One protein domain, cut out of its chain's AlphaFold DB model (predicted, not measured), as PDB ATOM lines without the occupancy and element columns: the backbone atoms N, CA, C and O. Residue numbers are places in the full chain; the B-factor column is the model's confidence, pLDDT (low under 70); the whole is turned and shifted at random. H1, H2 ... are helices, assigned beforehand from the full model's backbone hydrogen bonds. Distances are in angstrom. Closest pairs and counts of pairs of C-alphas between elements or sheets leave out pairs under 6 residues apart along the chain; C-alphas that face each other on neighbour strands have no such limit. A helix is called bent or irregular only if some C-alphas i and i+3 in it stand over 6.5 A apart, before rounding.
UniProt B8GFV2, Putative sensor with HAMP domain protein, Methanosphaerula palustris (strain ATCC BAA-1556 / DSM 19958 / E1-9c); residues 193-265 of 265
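This is residues 193 to 265 of the 265 residues of the protein "Putative sensor with HAMP domain protein" of Methanosphaerula palustris (strain ATCC BAA-1556 / DSM 19958 / E1-9c) (UniProt B8GFV2). Two long helices, H1 then H2, run the same way, shifted lengthwise so that H1b and the first part of H2 lie side by side; residues 221 to 235 fold back between them, and residues 193 to 198 and 253 to 265 stick out at opposite ends. The printed part has 73 residues, 56 of them in the two named helices, with no named strand; the class is all helix, and the outline is a rod of 67 by 21 by 11 A, only just extended, close to loose, with a radius of gyration of the C-alphas of 17.0 A.

Find C-alpha 193 at (41.401, -38.040, 22.419), where H1, residues 193 to 220, begins. By its hydrogen bonds it was assigned as one helix, but it is bent: C-alphas 205 and 208 are 6.6 A apart. Its arms are H1a, residues 193 to 205, 18.5 A, and H1b, residues 208 to 220, 18.4 A. H2, residues 236 to 263, runs 41.4 A to C-alpha 263 at (25.295, 17.509, -3.174).

H1a and H1b stand at a shallow tilt of 28 degrees. Look at Leu 213 and Ala 241: their C-alphas, 7.0 A apart, are the closest of H1b and H2, which touch, with residues 237 to 248 alone of H2, at a shallow tilt of 11 degrees. H1a and H2 are apart. In H1a, H1b and H2 every O i to N i+4 pair is within hydrogen-bond range.

The C-alphas farthest apart, of Ile 193 and Ala 265, are 67.1 A apart. The printed part has no cut; the link from H1 to H2 is long. Residues 262 to 265 have pLDDT under 70.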
ATOM      1  N   ILE A 193      40.325 -39.023  22.617       89.12
ATOM      2  CA  ILE A 193      41.401 -38.040  22.419       89.12
ATOM      3  C   ILE A 193      41.357 -37.469  20.996       89.12
ATOM      4  O   ILE A 193      41.387 -36.250  20.823       89.12
ATOM      5  N   LEU A 194      41.242 -38.322  19.976       84.81
ATOM      6  CA  LEU A 194      41.173 -37.890  18.577       84.81
ATOM      7  C   LEU A 194      39.926 -37.045  18.297       84.81
ATOM      8  O   LEU A 194      40.019 -36.031  17.607       84.81
ATOM      9  N   SER A 195      38.781 -37.416  18.874       84.75
ATOM     10  CA  SER A 195      37.535 -36.651  18.744       84.75
ATOM     11  C   SER A 195      37.664 -35.260  19.363       84.75
ATOM     12  O   SER A 195      37.253 -34.275  18.752       84.75
ATOM     13  N   LEU A 196      38.287 -35.158  20.541       90.81
ATOM     14  CA  LEU A 196      38.509 -33.879  21.214       90.81
ATOM     15  C   LEU A 196      39.484 -32.988  20.435       90.81
ATOM     16  O   LEU A 196      39.210 -31.806  20.224       90.81
ATOM     17  N   LEU A 197      40.597 -33.556  19.958       89.31
ATOM     18  CA  LEU A 197      41.550 -32.840  19.105       89.31
ATOM     19  C   LEU A 197      40.866 -32.312  17.844       89.31
ATOM     20  O   LEU A 197      41.050 -31.151  17.478       89.31
ATOM     21  N   MET A 198      40.029 -33.133  17.213       84.06
ATOM     22  CA  MET A 198      39.312 -32.734  16.013       84.06
ATOM     23  C   MET A 198      38.286 -31.629  16.281       84.06
ATOM     24  O   MET A 198      38.198 -30.678  15.503       84.06
ATOM     25  N   ALA A 199      37.551 -31.713  17.393       86.75
ATOM     26  CA  ALA A 199      36.618 -30.671  17.808       86.75
ATOM     27  C   ALA A 199      37.330 -29.319  17.988       86.75
ATOM     28  O   ALA A 199      36.850 -28.297  17.499       86.75
ATOM     29  N   ILE A 200      38.518 -29.316  18.606       89.81
ATOM     30  CA  ILE A 200      39.341 -28.109  18.775       89.81
ATOM     31  C   ILE A 200      39.813 -27.559  17.420       89.81
ATOM     32  O   ILE A 200      39.773 -26.347  17.194       89.81
ATOM     33  N   VAL A 201      40.249 -28.429  16.503       86.94
ATOM     34  CA  VAL A 201      40.673 -28.030  15.149       86.94
ATOM     35  C   VAL A 201      39.507 -27.407  14.374       86.94
ATOM     36  O   VAL A 201      39.666 -26.334  13.793       86.94
ATOM     37  N   MET A 202      38.325 -28.025  14.402       85.56
ATOM     38  CA  MET A 202      37.127 -27.498  13.740       85.56
ATOM     39  C   MET A 202      36.664 -26.170  14.342       85.56
ATOM     40  O   MET A 202      36.357 -25.241  13.596       85.56
ATOM     41  N   ALA A 203      36.695 -26.033  15.670       88.19
ATOM     42  CA  ALA A 203      36.342 -24.781  16.333       88.19
ATOM     43  C   ALA A 203      37.222 -23.607  15.863       88.19
ATOM     44  O   ALA A 203      36.717 -22.506  15.645       88.19
ATOM     45  N   ARG A 204      38.525 -23.840  15.653       86.69
ATOM     46  CA  ARG A 204      39.479 -22.805  15.215       86.69
ATOM     47  C   ARG A 204      39.433 -22.504  13.719       86.69
ATOM     48  O   ARG A 204      39.593 -21.351  13.339       86.69
ATOM     49  N   HIS A 205      39.251 -23.519  12.878       84.12
ATOM     50  CA  HIS A 205      39.369 -23.364  11.422       84.12
ATOM     51  C   HIS A 205      38.037 -23.197  10.692       84.12
ATOM     52  O   HIS A 205      38.045 -22.784   9.536       84.12
ATOM     53  N   LEU A 206      36.917 -23.516  11.337       87.19
ATOM     54  CA  LEU A 206      35.592 -23.423  10.735       87.19
ATOM     55  C   LEU A 206      34.678 -22.522  11.564       87.19
ATOM     56  O   LEU A 206      34.263 -21.473  11.083       87.19
ATOM     57  N   THR A 207      34.409 -22.894  12.819       89.44
ATOM     58  CA  THR A 207      33.426 -22.184  13.651       89.44
ATOM     59  C   THR A 207      33.836 -20.736  13.905       89.44
ATOM     60  O   THR A 207      33.054 -19.842  13.613       89.44
ATOM     61  N   GLY A 208      35.066 -20.482  14.370       89.50
ATOM     62  CA  GLY A 208      35.547 -19.127  14.668       89.50
ATOM     63  C   GLY A 208      35.454 -18.157  13.479       89.50
ATOM     64  O   GLY A 208      34.805 -17.118  13.601       89.50
ATOM     65  N   PRO A 209      36.038 -18.488  12.313       89.81
ATOM     66  CA  PRO A 209      35.926 -17.657  11.117       89.81
ATOM     67  C   PRO A 209      34.486 -17.423  10.637       89.81
ATOM     68  O   PRO A 209      34.145 -16.305  10.258       89.81
ATOM     69  N   ILE A 210      33.620 -18.444  10.683       92.06
ATOM     70  CA  ILE A 210      32.203 -18.298  10.309       92.06
ATOM     71  C   ILE A 210      31.479 -17.370  11.287       92.06
ATOM     72  O   ILE A 210      30.714 -16.509  10.852       92.06
ATOM     73  N   THR A 211      31.731 -17.499  12.592       91.69
ATOM     74  CA  THR A 211      31.173 -16.592  13.603       91.69
ATOM     75  C   THR A 211      31.631 -15.156  13.353       91.69
ATOM     76  O   THR A 211      30.792 -14.264  13.307       91.69
ATOM     77  N   SER A 212      32.916 -14.936  13.065       90.25
ATOM     78  CA  SER A 212      33.450 -13.604  12.740       90.25
ATOM     79  C   SER A 212      32.824 -12.994  11.475       90.25
ATOM     80  O   SER A 212      32.469 -11.812  11.462       90.25
ATOM     81  N   LEU A 213      32.617 -13.794  10.420       91.62
ATOM     82  CA  LEU A 213      31.884 -13.355   9.226       91.62
ATOM     83  C   LEU A 213      30.430 -13.011   9.543       91.62
ATOM     84  O   LEU A 213      29.922 -12.007   9.051       91.62
ATOM     85  N   THR A 214      29.776 -13.816  10.381       92.38
ATOM     86  CA  THR A 214      28.383 -13.599  10.797       92.38
ATOM     87  C   THR A 214      28.241 -12.294  11.579       92.38
ATOM     88  O   THR A 214      27.363 -11.490  11.280       92.38
ATOM     89  N   GLU A 215      29.139 -12.038  12.532       91.12
ATOM     90  CA  GLU A 215      29.177 -10.787  13.297       91.12
ATOM     91  C   GLU A 215      29.439  -9.575  12.398       91.12
ATOM     92  O   GLU A 215      28.798  -8.533  12.547       91.12
ATOM     93  N   THR A 216      30.345  -9.705  11.425       90.38
ATOM     94  CA  THR A 216      30.627  -8.618  10.479       90.38
ATOM     95  C   THR A 216      29.426  -8.337   9.579       90.38
ATOM     96  O   THR A 216      29.074  -7.179   9.373       90.38
ATOM     97  N   ALA A 217      28.755  -9.380   9.085       90.31
ATOM     98  CA  ALA A 217      27.536  -9.248   8.294       90.31
ATOM     99  C   ALA A 217      26.421  -8.521   9.066       90.31
ATOM    100  O   ALA A 217      25.760  -7.648   8.508       90.31
ATOM    101  N   ASP A 218      26.250  -8.835  10.354       91.94
ATOM    102  CA  ASP A 218      25.262  -8.194  11.233       91.94
ATOM    103  C   ASP A 218      25.605  -6.725  11.554       91.94
ATOM    104  O   ASP A 218      24.727  -5.906  11.817       91.94
ATOM    105  N   ARG A 219      26.885  -6.339  11.524       89.56
ATOM    106  CA  ARG A 219      27.291  -4.924  11.628       89.56
ATOM    107  C   ARG A 219      27.038  -4.167  10.328       89.56
ATOM    108  O   ARG A 219      26.438  -3.094  10.359       89.56
ATOM    109  N   VAL A 220      27.412  -4.759   9.197       89.56
ATOM    110  CA  VAL A 220      27.179  -4.195   7.859       89.56
ATOM    111  C   VAL A 220      25.686  -3.978   7.599       89.56
ATOM    112  O   VAL A 220      25.309  -2.931   7.085       89.56
ATOM    113  N   SER A 221      24.816  -4.908   8.016       87.75
ATOM    114  CA  SER A 221      23.355  -4.766   7.871       87.75
ATOM    115  C   SER A 221      22.772  -3.587   8.662       87.75
ATOM    116  O   SER A 221      21.718  -3.065   8.304       87.75
ATOM    117  N   ARG A 222      23.467  -3.147   9.718       89.81
ATOM    118  CA  ARG A 222      23.127  -1.971  10.530       89.81
ATOM    119  C   ARG A 222      23.803  -0.681  10.045       89.81
ATOM    120  O   ARG A 222      23.713   0.330  10.734       89.81
ATOM    121  N   GLY A 223      24.461  -0.706   8.883       85.00
ATOM    122  CA  GLY A 223      25.121   0.455   8.273       85.00
ATOM    123  C   GLY A 223      26.577   0.669   8.700       85.00
ATOM    124  O   GLY A 223      27.190   1.653   8.304       85.00
ATOM    125  N   ASP A 224      27.167  -0.236   9.485       86.31
ATOM    126  CA  ASP A 224      28.571  -0.135   9.897       86.31
ATOM    127  C   ASP A 224      29.495  -0.823   8.883       86.31
ATOM    128  O   ASP A 224      29.804  -2.019   8.978       86.31
ATOM    129  N   LEU A 225      29.926  -0.045   7.886       82.38
ATOM    130  CA  LEU A 225      30.751  -0.522   6.777       82.38
ATOM    131  C   LEU A 225      32.261  -0.462   7.062       82.38
ATOM    132  O   LEU A 225      33.051  -1.007   6.295       82.38
ATOM    133  N   GLU A 226      32.715   0.164   8.148       79.38
ATOM    134  CA  GLU A 226      34.150   0.390   8.409       79.38
ATOM    135  C   GLU A 226      34.932  -0.875   8.807       79.38
ATOM    136  O   GLU A 226      36.160  -0.856   8.906       79.38
ATOM    137  N   ASN A 227      34.256  -2.013   8.966       75.31
ATOM    138  CA  ASN A 227      34.899  -3.257   9.378       75.31
ATOM    139  C   ASN A 227      35.720  -3.916   8.265       75.31
ATOM    140  O   ASN A 227      35.229  -4.206   7.172       75.31
ATOM    141  N   LYS A 228      36.974  -4.243   8.592       76.50
ATOM    142  CA  LYS A 228      37.832  -5.115   7.784       76.50
ATOM    143  C   LYS A 228      37.684  -6.563   8.230       76.50
ATOM    144  O   LYS A 228      37.826  -6.873   9.408       76.50
ATOM    145  N   ILE A 229      37.458  -7.446   7.263       86.25
ATOM    146  CA  ILE A 229      37.466  -8.893   7.471       86.25
ATOM    147  C   ILE A 229      38.886  -9.380   7.201       86.25
ATOM    148  O   ILE A 229      39.352  -9.335   6.066       86.25
ATOM    149  N   GLU A 230      39.577  -9.842   8.241       84.00
ATOM    150  CA  GLU A 230      40.915 -10.427   8.126       84.00
ATOM    151  C   GLU A 230      40.869 -11.906   8.513       84.00
ATOM    152  O   GLU A 230      41.159 -12.293   9.644       84.00
ATOM    153  N   ILE A 231      40.485 -12.754   7.558       89.75
ATOM    154  CA  ILE A 231      40.438 -14.207   7.736       89.75
ATOM    155  C   ILE A 231      41.417 -14.839   6.757       89.75
ATOM    156  O   ILE A 231      41.244 -14.723   5.550       89.75
ATOM    157  N   LYS A 232      42.443 -15.512   7.286       87.88
ATOM    158  CA  LYS A 232      43.483 -16.184   6.495       87.88
ATOM    159  C   LYS A 232      43.557 -17.670   6.840       87.88
ATOM    160  O   LYS A 232      44.372 -18.081   7.668       87.88
ATOM    161  N   THR A 233      42.654 -18.472   6.279       85.25
ATOM    162  CA  THR A 233      42.558 -19.925   6.526       85.25
ATOM    163  C   THR A 233      43.179 -20.780   5.416       85.25
ATOM    164  O   THR A 233      43.385 -21.983   5.612       85.25
ATOM    165  N   GLY A 234      43.499 -20.187   4.263       86.00
ATOM    166  CA  GLY A 234      44.054 -20.848   3.081       86.00
ATOM    167  C   GLY A 234      43.102 -21.858   2.432       86.00
ATOM    168  O   GLY A 234      43.548 -22.844   1.832       86.00
ATOM    169  N   ASP A 235      41.794 -21.685   2.623       88.44
ATOM    170  CA  ASP A 235      40.746 -22.574   2.118       88.44
ATOM    171  C   ASP A 235      39.476 -21.805   1.711       88.44
ATOM    172  O   ASP A 235      39.504 -20.598   1.484       88.44
ATOM    173  N   GLU A 236      38.356 -22.508   1.541       90.00
ATOM    174  CA  GLU A 236      37.098 -21.910   1.094       90.00
ATOM    175  C   GLU A 236      36.561 -20.833   2.036       90.00
ATOM    176  O   GLU A 236      35.823 -19.971   1.564       90.00
ATOM    177  N   ILE A 237      36.923 -20.842   3.326       91.81
ATOM    178  CA  ILE A 237      36.509 -19.772   4.240       91.81
ATOM    179  C   ILE A 237      37.223 -18.463   3.889       91.81
ATOM    180  O   ILE A 237      36.580 -17.417   3.880       91.81
ATOM    181  N   GLU A 238      38.513 -18.501   3.552       91.25
ATOM    182  CA  GLU A 238      39.257 -17.316   3.097       91.25
ATOM    183  C   GLU A 238      38.663 -16.772   1.793       91.25
ATOM    184  O   GLU A 238      38.355 -15.589   1.698       91.25
ATOM    185  N   ASN A 239      38.350 -17.651   0.836       91.19
ATOM    186  CA  ASN A 239      37.683 -17.239  -0.404       91.19
ATOM    187  C   ASN A 239      36.298 -16.608  -0.156       91.19
ATOM    188  O   ASN A 239      35.886 -15.694  -0.881       91.19
ATOM    189  N   LEU A 240      35.560 -17.106   0.844       91.50
ATOM    190  CA  LEU A 240      34.279 -16.538   1.259       91.50
ATOM    191  C   LEU A 240      34.475 -15.160   1.900       91.50
ATOM    192  O   LEU A 240      33.765 -14.226   1.534       91.50
ATOM    193  N   ALA A 241      35.455 -15.024   2.793       92.56
ATOM    194  CA  ALA A 241      35.814 -13.761   3.426       92.56
ATOM    195  C   ALA A 241      36.192 -12.696   2.389       92.56
ATOM    196  O   ALA A 241      35.599 -11.620   2.383       92.56
ATOM    197  N   ASP A 242      37.063 -13.034   1.436       92.62
ATOM    198  CA  ASP A 242      37.466 -12.143   0.345       92.62
ATOM    199  C   ASP A 242      36.279 -11.708  -0.526       92.62
ATOM    200  O   ASP A 242      36.184 -10.556  -0.962       92.62
ATOM    201  N   SER A 243      35.357 -12.633  -0.802       92.25
ATOM    202  CA  SER A 243      34.136 -12.334  -1.558       92.25
ATOM    203  C   SER A 243      33.221 -11.384  -0.790       92.25
ATOM    204  O   SER A 243      32.682 -10.444  -1.376       92.25
ATOM    205  N   PHE A 244      33.100 -11.581   0.522       91.38
ATOM    206  CA  PHE A 244      32.322 -10.718   1.400       91.38
ATOM    207  C   PHE A 244      32.939  -9.314   1.505       91.38
ATOM    208  O   PHE A 244      32.226  -8.318   1.401       91.38
ATOM    209  N   THR A 245      34.268  -9.206   1.591       91.56
ATOM    210  CA  THR A 245      34.983  -7.920   1.552       91.56
ATOM    211  C   THR A 245      34.732  -7.160   0.250       91.56
ATOM    212  O   THR A 245      34.475  -5.957   0.280       91.56
ATOM    213  N   ARG A 246      34.753  -7.842  -0.906       91.19
ATOM    214  CA  ARG A 246      34.428  -7.204  -2.195       91.19
ATOM    215  C   ARG A 246      32.997  -6.666  -2.232       91.19
ATOM    216  O   ARG A 246      32.789  -5.572  -2.746       91.19
ATOM    217  N   MET A 247      32.038  -7.397  -1.663       90.81
ATOM    218  CA  MET A 247      30.647  -6.950  -1.556       90.81
ATOM    219  C   MET A 247      30.524  -5.685  -0.693       90.81
ATOM    220  O   MET A 247      29.910  -4.719  -1.138       90.81
ATOM    221  N   ILE A 248      31.148  -5.650   0.492       90.50
ATOM    222  CA  ILE A 248      31.140  -4.464   1.371       90.50
ATOM    223  C   ILE A 248      31.726  -3.246   0.643       90.50
ATOM    224  O   ILE A 248      31.145  -2.165   0.677       90.50
ATOM    225  N   ASN A 249      32.849  -3.418  -0.060       90.06
ATOM    226  CA  ASN A 249      33.478  -2.326  -0.804       90.06
ATOM    227  C   ASN A 249      32.587  -1.800  -1.941       90.06
ATOM    228  O   ASN A 249      32.535  -0.592  -2.161       90.06
ATOM    229  N   ALA A 250      31.869  -2.685  -2.638       88.25
ATOM    230  CA  ALA A 250      30.904  -2.279  -3.656       88.25
ATOM    231  C   ALA A 250      29.748  -1.467  -3.048       88.25
ATOM    232  O   ALA A 250      29.389  -0.430  -3.599       88.25
ATOM    233  N   TYR A 251      29.226  -1.880  -1.886       87.12
ATOM    234  CA  TYR A 251      28.219  -1.111  -1.143       87.12
ATOM    235  C   TYR A 251      28.728   0.282  -0.749       87.12
ATOM    236  O   TYR A 251      28.045   1.263  -1.031       87.12
ATOM    237  N   LYS A 252      29.948   0.391  -0.199       87.38
ATOM    238  CA  LYS A 252      30.570   1.691   0.127       87.38
ATOM    239  C   LYS A 252      30.682   2.613  -1.083       87.38
ATOM    240  O   LYS A 252      30.407   3.802  -0.988       87.38
ATOM    241  N   MET A 253      31.115   2.073  -2.226       87.88
ATOM    242  CA  MET A 253      31.222   2.847  -3.466       87.88
ATOM    243  C   MET A 253      29.855   3.348  -3.939       87.88
ATOM    244  O   MET A 253      29.752   4.474  -4.418       87.88
ATOM    245  N   MET A 254      28.816   2.525  -3.794       86.31
ATOM    246  CA  MET A 254      27.452   2.871  -4.191       86.31
ATOM    247  C   MET A 254      26.853   3.963  -3.290       86.31
ATOM    248  O   MET A 254      26.248   4.900  -3.801       86.31
ATOM    249  N   GLU A 255      27.081   3.882  -1.976       84.38
ATOM    250  CA  GLU A 255      26.695   4.914  -1.002       84.38
ATOM    251  C   GLU A 255      27.432   6.240  -1.253       84.38
ATOM    252  O   GLU A 255      26.806   7.295  -1.328       84.38
ATOM    253  N   ALA A 256      28.748   6.196  -1.487       85.94
ATOM    254  CA  ALA A 256      29.526   7.391  -1.812       85.94
ATOM    255  C   ALA A 256      29.035   8.077  -3.101       85.94
ATOM    256  O   ALA A 256      28.935   9.301  -3.143       85.94
ATOM    257  N   MET A 257      28.680   7.304  -4.136       84.62
ATOM    258  CA  MET A 257      28.103   7.861  -5.368       84.62
ATOM    259  C   MET A 257      26.723   8.489  -5.150       84.62
ATOM    260  O   MET A 257      26.424   9.489  -5.797       84.62
ATOM    261  N   SER A 258      25.874   7.933  -4.274       83.69
ATOM    262  CA  SER A 258      24.561   8.541  -4.022       83.69
ATOM    263  C   SER A 258      24.693   9.869  -3.278       83.69
ATOM    264  O   SER A 258      24.011  10.819  -3.644       83.69
ATOM    265  N   MET A 259      25.608   9.964  -2.306       80.88
ATOM    266  CA  MET A 259      25.864  11.217  -1.586       80.88
ATOM    267  C   MET A 259      26.436  12.308  -2.501       80.88
ATOM    268  O   MET A 259      26.024  13.459  -2.405       80.88
ATOM    269  N   MET A 260      27.328  11.953  -3.432       78.12
ATOM    270  CA  MET A 260      27.865  12.915  -4.407       78.12
ATOM    271  C   MET A 260      26.784  13.471  -5.348       78.12
ATOM    272  O   MET A 260      26.817  14.650  -5.681       78.12
ATOM    273  N   ASN A 261      25.812  12.648  -5.751       73.56
ATOM    274  CA  ASN A 261      24.710  13.095  -6.609       73.56
ATOM    275  C   ASN A 261      23.672  13.962  -5.869       73.56
ATOM    276  O   ASN A 261      22.958  14.717  -6.522       73.56
ATOM    277  N   GLU A 262      23.559  13.852  -4.540       66.75
ATOM    278  CA  GLU A 262      22.671  14.698  -3.723       66.75
ATOM    279  C   GLU A 262      23.285  16.070  -3.388       66.75
ATOM    280  O   GLU A 262      22.538  17.019  -3.184       66.75
ATOM    281  N   GLU A 263      24.616  16.210  -3.363       60.06
ATOM    282  CA  GLU A 263      25.295  17.509  -3.174       60.06
ATOM    283  C   GLU A 263      25.341  18.376  -4.447       60.06
ATOM    284  O   GLU A 263      25.509  19.594  -4.357       60.06
ATOM    285  N   GLU A 264      25.197  17.771  -5.631       57.28
ATOM    286  CA  GLU A 264      25.178  18.474  -6.925       57.28
ATOM    287  C   GLU A 264      23.766  18.900  -7.390       57.28
ATOM    288  O   GLU A 264      23.648  19.581  -8.415       57.28
ATOM    289  N   ALA A 265      22.706  18.528  -6.657       49.78
ATOM    290  CA  ALA A 265      21.297  18.819  -6.967       49.78
ATOM    291  C   ALA A 265      20.710  19.939  -6.089       49.78
ATOM    292  O   ALA A 265      19.942  20.764  -6.643       49.78
TER     293      ALA A 265